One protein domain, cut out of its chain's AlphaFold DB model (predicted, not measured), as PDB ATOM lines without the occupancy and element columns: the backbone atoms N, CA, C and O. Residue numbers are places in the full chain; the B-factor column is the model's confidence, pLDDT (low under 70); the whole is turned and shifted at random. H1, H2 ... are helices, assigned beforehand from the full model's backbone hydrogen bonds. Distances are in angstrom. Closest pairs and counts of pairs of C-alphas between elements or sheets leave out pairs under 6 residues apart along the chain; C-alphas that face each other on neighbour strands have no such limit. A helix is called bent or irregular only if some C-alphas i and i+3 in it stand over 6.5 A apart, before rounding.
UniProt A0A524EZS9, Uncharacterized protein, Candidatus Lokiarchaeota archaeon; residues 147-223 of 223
ATOM      1  N   GLU A 147      16.210  -3.822  36.708       93.12
ATOM      2  CA  GLU A 147      17.557  -4.302  37.064       93.12
ATOM      3  C   GLU A 147      17.789  -5.798  36.781       93.12
ATOM      4  O   GLU A 147      18.915  -6.228  36.563       93.12
ATOM      5  N   GLU A 148      16.725  -6.606  36.744       94.25
ATOM      6  CA  GLU A 148      16.814  -8.032  36.401       94.25
ATOM      7  C   GLU A 148      16.863  -8.245  34.881       94.25
ATOM      8  O   GLU A 148      17.352  -9.269  34.399       94.25
ATOM      9  N   ILE A 149      16.315  -7.297  34.116       94.62
ATOM     10  CA  ILE A 149      16.207  -7.373  32.654       94.62
ATOM     11  C   ILE A 149      17.416  -6.709  31.980       94.62
ATOM     12  O   ILE A 149      17.828  -7.136  30.895       94.62
ATOM     13  N   PHE A 150      17.978  -5.670  32.595       95.56
ATOM     14  CA  PHE A 150      19.031  -4.846  32.014       95.56
ATOM     15  C   PHE A 150      20.181  -4.607  32.984       95.56
ATOM     16  O   PHE A 150      19.977  -4.351  34.164       95.56
ATOM     17  N   ASP A 151      21.392  -4.577  32.431       95.62
ATOM     18  CA  ASP A 151      22.576  -4.069  33.116       95.62
ATOM     19  C   ASP A 151      22.522  -2.531  33.166       95.62
ATOM     20  O   ASP A 151      22.981  -1.834  32.256       95.62
ATOM     21  N   ILE A 152      21.858  -2.004  34.195       93.94
ATOM     22  CA  ILE A 152      21.635  -0.563  34.362       93.94
ATOM     23  C   ILE A 152      22.943   0.192  34.606       93.94
ATOM     24  O   ILE A 152      23.106   1.301  34.097       93.94
ATOM     25  N   GLU A 153      23.903  -0.423  35.292       92.25
ATOM     26  CA  GLU A 153      25.220   0.174  35.512       92.25
ATOM     27  C   GLU A 153      25.965   0.368  34.187       92.25
ATOM     28  O   GLU A 153      26.446   1.468  33.897       92.25
ATOM     29  N   ALA A 154      26.004  -0.658  33.329       95.38
ATOM     30  CA  ALA A 154      26.628  -0.543  32.015       95.38
ATOM     31  C   ALA A 154      25.892   0.453  31.105       95.38
ATOM     32  O   ALA A 154      26.545   1.175  30.345       95.38
ATOM     33  N   LEU A 155      24.554   0.514  31.180       94.56
ATOM     34  CA  LEU A 155      23.741   1.482  30.434       94.56
ATOM     35  C   LEU A 155      24.134   2.916  30.791       94.56
ATOM     36  O   LEU A 155      24.416   3.726  29.908       94.56
ATOM     37  N   LEU A 156      24.187   3.212  32.087       91.19
ATOM     38  CA  LEU A 156      24.540   4.532  32.599       91.19
ATOM     39  C   LEU A 156      25.977   4.900  32.265       91.19
ATOM     40  O   LEU A 156      26.232   6.012  31.811       91.19
ATOM     41  N   ALA A 157      26.902   3.951  32.389       92.12
ATOM     42  CA  ALA A 157      28.292   4.169  32.028       92.12
ATOM     43  C   ALA A 157      28.478   4.508  30.536       92.12
ATOM     44  O   ALA A 157      29.443   5.191  30.189       92.12
ATOM     45  N   ASP A 158      27.595   4.047  29.644       94.44
ATOM     46  CA  ASP A 158      27.601   4.474  28.242       94.44
ATOM     47  C   ASP A 158      27.050   5.896  28.072       94.44
ATOM     48  O   ASP A 158      27.653   6.687  27.345       94.44
ATOM     49  N   TYR A 159      25.959   6.265  28.755       92.56
ATOM     50  CA  TYR A 159      25.455   7.645  28.725       92.56
ATOM     51  C   TYR A 159      26.467   8.643  29.294       92.56
ATOM     52  O   TYR A 159      26.722   9.655  28.645       92.56
ATOM     53  N   CYS A 160      27.126   8.341  30.415       89.88
ATOM     54  CA  CYS A 160      28.189   9.184  30.968       89.88
ATOM     55  C   CYS A 160      29.306   9.454  29.945       89.88
ATOM     56  O   CYS A 160      29.690  10.608  29.749       89.88
ATOM     57  N   ASP A 161      29.784   8.424  29.236       91.75
ATOM     58  CA  ASP A 161      30.810   8.587  28.195       91.75
ATOM     59  C   ASP A 161      30.321   9.481  27.041       91.75
ATOM     60  O   ASP A 161      31.081  10.296  26.499       91.75
ATOM     61  N   TYR A 162      29.049   9.347  26.649       91.06
ATOM     62  CA  TYR A 162      28.451  10.216  25.638       91.06
ATOM     63  C   TYR A 162      28.377  11.670  26.115       91.06
ATOM     64  O   TYR A 162      28.850  12.550  25.395       91.06
ATOM     65  N   TYR A 163      27.859  11.934  27.316       87.19
ATOM     66  CA  TYR A 163      27.741  13.292  27.863       87.19
ATOM     67  C   TYR A 163      29.092  13.965  28.055       87.19
ATOM     68  O   TYR A 163      29.248  15.122  27.660       87.19
ATOM     69  N   ALA A 164      30.093  13.235  28.550       87.00
ATOM     70  CA  ALA A 164      31.462  13.734  28.664       87.00
ATOM     71  C   ALA A 164      32.035  14.180  27.305       87.00
ATOM     72  O   ALA A 164      32.886  15.065  27.243       87.00
ATOM     73  N   THR A 165      31.552  13.598  26.202       84.69
ATOM     74  CA  THR A 165      31.967  13.981  24.847       84.69
ATOM     75  C   THR A 165      31.162  15.154  24.268       84.69
ATOM     76  O   THR A 165      31.637  15.798  23.329       84.69
ATOM     77  N   ILE A 166      29.953  15.426  24.776       78.62
ATOM     78  CA  ILE A 166      29.018  16.414  24.209       78.62
ATOM     79  C   ILE A 166      28.949  17.694  25.055       78.62
ATOM     80  O   ILE A 166      29.175  18.773  24.511       78.62
ATOM     81  N   VAL A 167      28.620  17.580  26.348       70.31
ATOM     82  CA  VAL A 167      28.215  18.710  27.213       70.31
ATOM     83  C   VAL A 167      29.086  18.848  28.470       70.31
ATOM     84  O   VAL A 167      29.197  19.944  29.007       70.31
ATOM     85  N   GLY A 168      29.753  17.774  28.907       66.00
ATOM     86  CA  GLY A 168      30.721  17.783  30.011       66.00
ATOM     87  C   GLY A 168      30.211  17.254  31.358       66.00
ATOM     88  O   GLY A 168      31.017  16.690  32.089       66.00
ATOM     89  N   GLU A 169      28.911  17.343  31.668       68.94
ATOM     90  CA  GLU A 169      28.343  16.909  32.963       68.94
ATOM     91  C   GLU A 169      27.014  16.133  32.785       68.94
ATOM     92  O   GLU A 169      26.219  16.464  31.907       68.94
ATOM     93  N   PHE A 170      26.796  15.075  33.588       74.12
ATOM     94  CA  PHE A 170      25.612  14.178  33.554       74.12
ATOM     95  C   PHE A 170      25.041  13.870  34.957       74.12
ATOM     96  O   PHE A 170      24.181  13.007  35.108       74.12
ATOM     97  N   GLU A 171      25.540  14.515  36.013       75.69
ATOM     98  CA  GLU A 171      25.291  14.068  37.392       75.69
ATOM     99  C   GLU A 171      23.820  14.216  37.827       75.69
ATOM    100  O   GLU A 171      23.255  13.281  38.397       75.69
ATOM    101  N   ASP A 172      23.163  15.321  37.469       77.81
ATOM    102  CA  ASP A 172      21.746  15.541  37.793       77.81
ATOM    103  C   ASP A 172      20.819  14.574  37.030       77.81
ATOM    104  O   ASP A 172      19.899  13.983  37.603       77.81
ATOM    105  N   GLU A 173      21.087  14.338  35.740       79.50
ATOM    106  CA  GLU A 173      20.306  13.398  34.925       79.50
ATOM    107  C   GLU A 173      20.505  11.942  35.359       79.50
ATOM    108  O   GLU A 173      19.555  11.154  35.326       79.50
ATOM    109  N   TYR A 174      21.700  11.590  35.840       77.94
ATOM    110  CA  TYR A 174      21.956  10.294  36.463       77.94
ATOM    111  C   TYR A 174      21.033  10.065  37.666       77.94
ATOM    112  O   TYR A 174      20.378   9.024  37.754       77.94
ATOM    113  N   GLN A 175      20.945  11.041  38.576       78.94
ATOM    114  CA  GLN A 175      20.090  10.929  39.761       78.94
ATOM    115  C   GLN A 175      18.613  10.823  39.368       78.94
ATOM    116  O   GLN A 175      17.913   9.934  39.855       78.94
ATOM    117  N   ASN A 176      18.156  11.659  38.431       82.31
ATOM    118  CA  ASN A 176      16.784  11.619  37.918       82.31
ATOM    119  C   ASN A 176      16.438  10.270  37.275       82.31
ATOM    120  O   ASN A 176      15.353   9.733  37.508       82.31
ATOM    121  N   PHE A 177      17.348   9.703  36.483       85.56
ATOM    122  CA  PHE A 177      17.155   8.387  35.880       85.56
ATOM    123  C   PHE A 177      17.075   7.286  36.942       85.56
ATOM    124  O   PHE A 177      16.142   6.481  36.921       85.56
ATOM    125  N   MET A 178      18.011   7.265  37.896       85.56
ATOM    126  CA  MET A 178      18.035   6.251  38.954       85.56
ATOM    127  C   MET A 178      16.783   6.300  39.828       85.56
ATOM    128  O   MET A 178      16.213   5.249  40.116       85.56
ATOM    129  N   LEU A 179      16.298   7.495  40.178       83.38
ATOM    130  CA  LEU A 179      15.045   7.671  40.921       83.38
ATOM    131  C   LEU A 179      13.833   7.078  40.192       83.38
ATOM    132  O   LEU A 179      12.926   6.564  40.838       83.38
ATOM    133  N   LYS A 180      13.810   7.142  38.858       83.62
ATOM    134  CA  LYS A 180      12.703   6.622  38.041       83.62
ATOM    135  C   LYS A 180      12.785   5.112  37.805       83.62
ATOM    136  O   LYS A 180      11.771   4.505  37.486       83.62
ATOM    137  N   ILE A 181      13.971   4.511  37.901       87.94
ATOM    138  CA  ILE A 181      14.221   3.117  37.492       87.94
ATOM    139  C   ILE A 181      14.391   2.173  38.689       87.94
ATOM    140  O   ILE A 181      14.005   1.007  38.598       87.94
ATOM    141  N   SER A 182      14.980   2.648  39.789       86.12
ATOM    142  CA  SER A 182      15.323   1.808  40.940       86.12
ATOM    143  C   SER A 182      14.085   1.128  41.521       86.12
ATOM    144  O   SER A 182      13.062   1.773  41.731       86.12
ATOM    145  N   ASP A 183      14.179  -0.179  41.772       86.88
ATOM    146  CA  ASP A 183      13.096  -1.027  42.290       86.88
ATOM    147  C   ASP A 183      11.801  -1.091  41.459       86.88
ATOM    148  O   ASP A 183      10.843  -1.765  41.854       86.88
ATOM    149  N   HIS A 184      11.774  -0.485  40.271       94.19
ATOM    150  CA  HIS A 184      10.612  -0.516  39.398       94.19
ATOM    151  C   HIS A 184      10.557  -1.768  38.521       94.19
ATOM    152  O   HIS A 184      11.562  -2.308  38.037       94.19
ATOM    153  N   LYS A 185       9.330  -2.219  38.267       96.38
ATOM    154  CA  LYS A 185       9.026  -3.242  37.266       96.38
ATOM    155  C   LYS A 185       8.786  -2.588  35.921       96.38
ATOM    156  O   LYS A 185       8.272  -1.476  35.836       96.38
ATOM    157  N   LEU A 186       9.041  -3.325  34.844       95.94
ATOM    158  CA  LEU A 186       8.737  -2.826  33.500       95.94
ATOM    159  C   LEU A 186       7.237  -2.497  33.324       95.94
ATOM    160  O   LEU A 186       6.881  -1.564  32.608       95.94
ATOM    161  N   SER A 187       6.359  -3.206  34.042       97.25
ATOM    162  CA  SER A 187       4.913  -2.951  34.077       97.25
ATOM    163  C   SER A 187       4.528  -1.582  34.633       97.25
ATOM    164  O   SER A 187       3.469  -1.061  34.278       97.25
ATOM    165  N   ASP A 188       5.375  -0.973  35.461       96.50
ATOM    166  CA  ASP A 188       5.103   0.343  36.049       96.50
ATOM    167  C   ASP A 188       5.089   1.436  34.962       96.50
ATOM    168  O   ASP A 188       4.411   2.457  35.088       96.50
ATOM    169  N   PHE A 189       5.729   1.165  33.818       96.19
ATOM    170  CA  PHE A 189       5.826   2.063  32.668       96.19
ATOM    171  C   PHE A 189       4.698   1.887  31.645       96.19
ATOM    172  O   PHE A 189       4.678   2.565  30.615       96.19
ATOM    173  N   LEU A 190       3.693   1.043  31.912       96.50
ATOM    174  CA  LEU A 190       2.540   0.896  31.012       96.50
ATOM    175  C   LEU A 190       1.755   2.206  30.827       96.50
ATOM    176  O   LEU A 190       1.116   2.389  29.796       96.50
ATOM    177  N   ASN A 191       1.863   3.155  31.760       93.62
ATOM    178  CA  ASN A 191       1.260   4.492  31.649       93.62
ATOM    179  C   ASN A 191       2.263   5.602  31.332       93.62
ATOM    180  O   ASN A 191       1.883   6.770  31.323       93.62
ATOM    181  N   PHE A 192       3.530   5.262  31.097       93.56
ATOM    182  CA  PHE A 192       4.567   6.255  30.869       93.56
ATOM    183  C   PHE A 192       4.276   7.070  29.602       93.56
ATOM    184  O   PHE A 192       3.890   6.516  28.561       93.56
ATOM    185  N   ASN A 193       4.446   8.388  29.686       90.25
ATOM    186  CA  ASN A 193       4.207   9.284  28.565       90.25
ATOM    187  C   ASN A 193       5.441   9.350  27.654       90.25
ATOM    188  O   ASN A 193       6.305  10.204  27.804       90.25
ATOM    189  N   ILE A 194       5.491   8.444  26.679       88.94
ATOM    190  CA  ILE A 194       6.581   8.358  25.692       88.94
ATOM    191  C   ILE A 194       6.565   9.476  24.637       88.94
ATOM    192  O   ILE A 194       7.524   9.613  23.881       88.94
ATOM    193  N   SER A 195       5.468  10.230  24.518       86.44
ATOM    194  CA  SER A 195       5.256  11.169  23.405       86.44
ATOM    195  C   SER A 195       5.803  12.565  23.681       86.44
ATOM    196  O   SER A 195       6.083  13.306  22.742       86.44
ATOM    197  N   THR A 196       5.921  12.938  24.953       87.56
ATOM    198  CA  THR A 196       6.386  14.261  25.380       87.56
ATOM    199  C   THR A 196       7.374  14.099  26.537       87.56
ATOM    200  O   THR A 196       6.994  14.343  27.682       87.56
ATOM    201  N   PRO A 197       8.603  13.620  26.267       89.19
ATOM    202  CA  PRO A 197       9.650  13.580  27.283       89.19
ATOM    203  C   PRO A 197       9.976  15.009  27.737       89.19
ATOM    204  O   PRO A 197      10.109  15.901  26.896       89.19
ATOM    205  N   GLU A 198      10.078  15.228  29.047       88.50
ATOM    206  CA  GLU A 198      10.374  16.546  29.627       88.50
ATOM    207  C   GLU A 198      11.857  16.684  29.978       88.50
ATOM    208  O   GLU A 198      12.418  17.773  29.866       88.50
ATOM    209  N   LEU A 199      12.489  15.574  30.367       89.12
ATOM    210  CA  LEU A 199      13.901  15.490  30.734       89.12
ATOM    211  C   LEU A 199      14.653  14.499  29.842       89.12
ATOM    212  O   LEU A 199      14.059  13.584  29.262       89.12
ATOM    213  N   ASP A 200      15.978  14.605  29.808       89.06
ATOM    214  CA  ASP A 200      16.830  13.632  29.119       89.06
ATOM    215  C   ASP A 200      16.631  12.221  29.692       89.06
ATOM    216  O   ASP A 200      16.494  11.251  28.942       89.06
ATOM    217  N   SER A 201      16.473  12.096  31.013       90.69
ATOM    218  CA  SER A 201      16.068  10.843  31.661       90.69
ATOM    219  C   SER A 201      14.780  10.231  31.084       90.69
ATOM    220  O   SER A 201      14.697   9.007  30.979       90.69
ATOM    221  N   ASP A 202      13.799  11.027  30.633       92.56
ATOM    222  CA  ASP A 202      12.589  10.503  29.973       92.56
ATOM    223  C   ASP A 202      12.886   9.966  28.573       92.56
ATOM    224  O   ASP A 202      12.302   8.963  28.153       92.56
ATOM    225  N   VAL A 203      13.812  10.601  27.851       92.62
ATOM    226  CA  VAL A 203      14.286  10.122  26.544       92.62
ATOM    227  C   VAL A 203      15.020   8.792  26.710       92.62
ATOM    228  O   VAL A 203      14.775   7.853  25.944       92.62
ATOM    229  N   ILE A 204      15.872   8.677  27.732       93.94
ATOM    230  CA  ILE A 204      16.591   7.441  28.071       93.94
ATOM    231  C   ILE A 204      15.600   6.330  28.426       93.94
ATOM    232  O   ILE A 204      15.670   5.246  27.846       93.94
ATOM    233  N   ILE A 205      14.642   6.599  29.319       94.81
ATOM    234  CA  ILE A 205      13.597   5.640  29.708       94.81
ATOM    235  C   ILE A 205      12.778   5.217  28.495       94.81
ATOM    236  O   ILE A 205      12.577   4.023  28.287       94.81
ATOM    237  N   THR A 206      12.365   6.163  27.651       94.44
ATOM    238  CA  THR A 206      11.636   5.874  26.408       94.44
ATOM    239  C   THR A 206      12.439   4.932  25.516       94.44
ATOM    240  O   THR A 206      11.900   3.943  25.013       94.44
ATOM    241  N   GLY A 207      13.739   5.189  25.350       94.88
ATOM    242  CA  GLY A 207      14.626   4.303  24.606       94.88
ATOM    243  C   GLY A 207      14.736   2.918  25.225       94.88
ATOM    244  O   GLY A 207      14.610   1.924  24.510       94.88
ATOM    245  N   LEU A 208      14.898   2.842  26.544       95.69
ATOM    246  CA  LEU A 208      14.979   1.585  27.275       95.69
ATOM    247  C   LEU A 208      13.701   0.766  27.098       95.69
ATOM    248  O   LEU A 208      13.777  -0.364  26.632       95.69
ATOM    249  N   ILE A 209      12.524   1.330  27.379       95.62
ATOM    250  CA  ILE A 209      11.260   0.582  27.368       95.62
ATOM    251  C   ILE A 209      10.784   0.235  25.952       95.62
ATOM    252  O   ILE A 209      10.225  -0.840  25.725       95.62
ATOM    253  N   LEU A 210      11.059   1.091  24.961       94.25
ATOM    254  CA  LEU A 210      10.748   0.806  23.557       94.25
ATOM    255  C   LEU A 210      11.842  -0.027  22.872       94.25
ATOM    256  O   LEU A 210      11.669  -0.454  21.727       94.25
ATOM    257  N   GLY A 211      12.944  -0.338  23.557       95.62
ATOM    258  CA  GLY A 211      14.012  -1.183  23.031       95.62
ATOM    259  C   GLY A 211      14.834  -0.513  21.935       95.62
ATOM    260  O   GLY A 211      15.294  -1.182  21.005       95.62
ATOM    261  N   TYR A 212      14.985   0.805  21.999       94.56
ATOM    262  CA  TYR A 212      15.836   1.566  21.100       94.56
ATOM    263  C   TYR A 212      17.307   1.414  21.483       94.56
ATOM    264  O   TYR A 212      17.648   1.306  22.657       94.56
ATOM    265  N   PRO A 213      18.218   1.431  20.505       93.56
ATOM    266  CA  PRO A 213      19.636   1.449  20.808       93.56
ATOM    267  C   PRO A 213      20.040   2.793  21.428       93.56
ATOM    268  O   PRO A 213      19.583   3.845  20.975       93.56
ATOM    269  N   VAL A 214      20.973   2.756  22.385       94.62
ATOM    270  CA  VAL A 214      21.475   3.923  23.146       94.62
ATOM    271  C   VAL A 214      21.863   5.093  22.238       94.62
ATOM    272  O   VAL A 214      21.522   6.245  22.489       94.62
ATOM    273  N   TRP A 215      22.520   4.813  21.113       92.81
ATOM    274  CA  TRP A 215      22.949   5.866  20.192       92.81
ATOM    275  C   TRP A 215      21.794   6.679  19.590       92.81
ATOM    276  O   TRP A 215      22.001   7.817  19.174       92.81
ATOM    277  N   SER A 216      20.584   6.118  19.516       93.06
ATOM    278  CA  SER A 216      19.426   6.835  18.974       93.06
ATOM    279  C   SER A 216      18.856   7.837  19.967       93.06
ATOM    280  O   SER A 216      18.499   8.935  19.555       93.06
ATOM    281  N   THR A 217      18.841   7.512  21.261       92.88
ATOM    282  CA  THR A 217      18.432   8.459  22.306       92.88
ATOM    283  C   THR A 217      19.478   9.550  22.478       92.88
ATOM    284  O   THR A 217      19.121  10.713  22.566       92.88
ATOM    285  N   VAL A 218      20.771   9.204  22.412       91.94
ATOM    286  CA  VAL A 218      21.869  10.191  22.435       91.94
ATOM    287  C   VAL A 218      21.743  11.182  21.285       91.94
ATOM    288  O   VAL A 218      21.939  12.375  21.474       91.94
ATOM    289  N   TYR A 219      21.387  10.705  20.090       91.56
ATOM    290  CA  TYR A 219      21.132  11.591  18.960       91.56
ATOM    291  C   TYR A 219      19.964  12.553  19.220       91.56
ATOM    292  O   TYR A 219      20.065  13.709  18.834       91.56
ATOM    293  N   VAL A 220      18.880  12.092  19.857       88.50
ATOM    294  CA  VAL A 220      17.716  12.937  20.180       88.50
ATOM    295  C   VAL A 220      18.066  13.998  21.221       88.50
ATOM    296  O   VAL A 220      17.731  15.151  21.002       88.50
ATOM    297  N   MET A 221      18.778  13.630  22.288       85.62
ATOM    298  CA  MET A 221      19.191  14.563  23.352       85.62
ATOM    299  C   MET A 221      20.204  15.614  22.864       85.62
ATOM    300  O   MET A 221      20.401  16.639  23.503       85.62
ATOM    301  N   TRP A 222      20.877  15.369  21.734       78.44
ATOM    302  CA  TRP A 222      21.882  16.278  21.175       78.44
ATOM    303  C   TRP A 222      21.347  17.236  20.091       78.44
ATOM    304  O   TRP A 222      22.087  18.116  19.643       78.44
ATOM    305  N   MET A 223      20.110  17.061  19.616       69.06
ATOM    306  CA  MET A 223      19.501  17.964  18.625       69.06
ATOM    307  C   MET A 223      18.878  19.188  19.283       69.06
ATOM    308  O   MET A 223      19.046  20.279  18.691       69.06
TER     309      MET A 223
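Overview. This is residues 147 to 223 of the 223 residues of an uncharacterized protein of Candidatus Lokiarchaeota archaeon (UniProt A0A524EZS9). Four helices, H1, H2, H4 and H5, stand in a ring around a small core, with neighbours tilted to one another and the ring loosest between H1 and H2. H4 lies nearest the middle, H2 and H5 pack on it, and the short H3 sits farthest out, near one end of H4. The printed part has 77 residues with five named helices, H1 to H5 in that order, and no named strand; the class is all helix. It is compact, with a radius of gyration of the C-alphas of 11.8 A and spans of 33 by 25 by 21 A.

Along the chain. Find C-alpha 152 at (21.635, -0.563, 34.362); from there H1, residues 152 to 166, runs 21.1 A. Next come H2, residues 171 to 181, 15.6 A long, and H3, residues 186 to 191, 10.6 A. H3 is irregular: C-alphas 188 and 191 are 7.2 A apart. H4, residues 200 to 210, runs 15.2 A, and H5, residues 214 to 221, runs 10.9 A to C-alpha 221 at (19.191, 14.563, 23.352).

Arrangement. Start at H4. It touches H2, closest C-alphas Phe 177 and Ser 201 at 5.0 A, the same way at a tilt of 37 degrees, only just steep. H4 and H5 form a helical hairpin, opposite ways at a steep tilt of 40 degrees; the closest C-alphas, Gly 207 and Thr 217, are 6.1 A apart. H1 touches H5 with residues 158 to 162 alone, closest C-alphas Tyr 162 and Val 218 at 7.3 A. H1 and H2 are close but not clearly touching, and so are H3 and H4. Every O i to N i+4 pair is within hydrogen-bond range in H1, H2, H4 and H5; in H3 it is 0 of 2, with 2 of 3 O i to N i+3 pairs within range.

Size, cuts and confidence. The C-alphas farthest apart, Gly 168 and Ser 187, are 33.4 A apart. The printed part has no cut and no long link. Its mean pLDDT is 89.0, with residues 168 to 169 and 223 under 70.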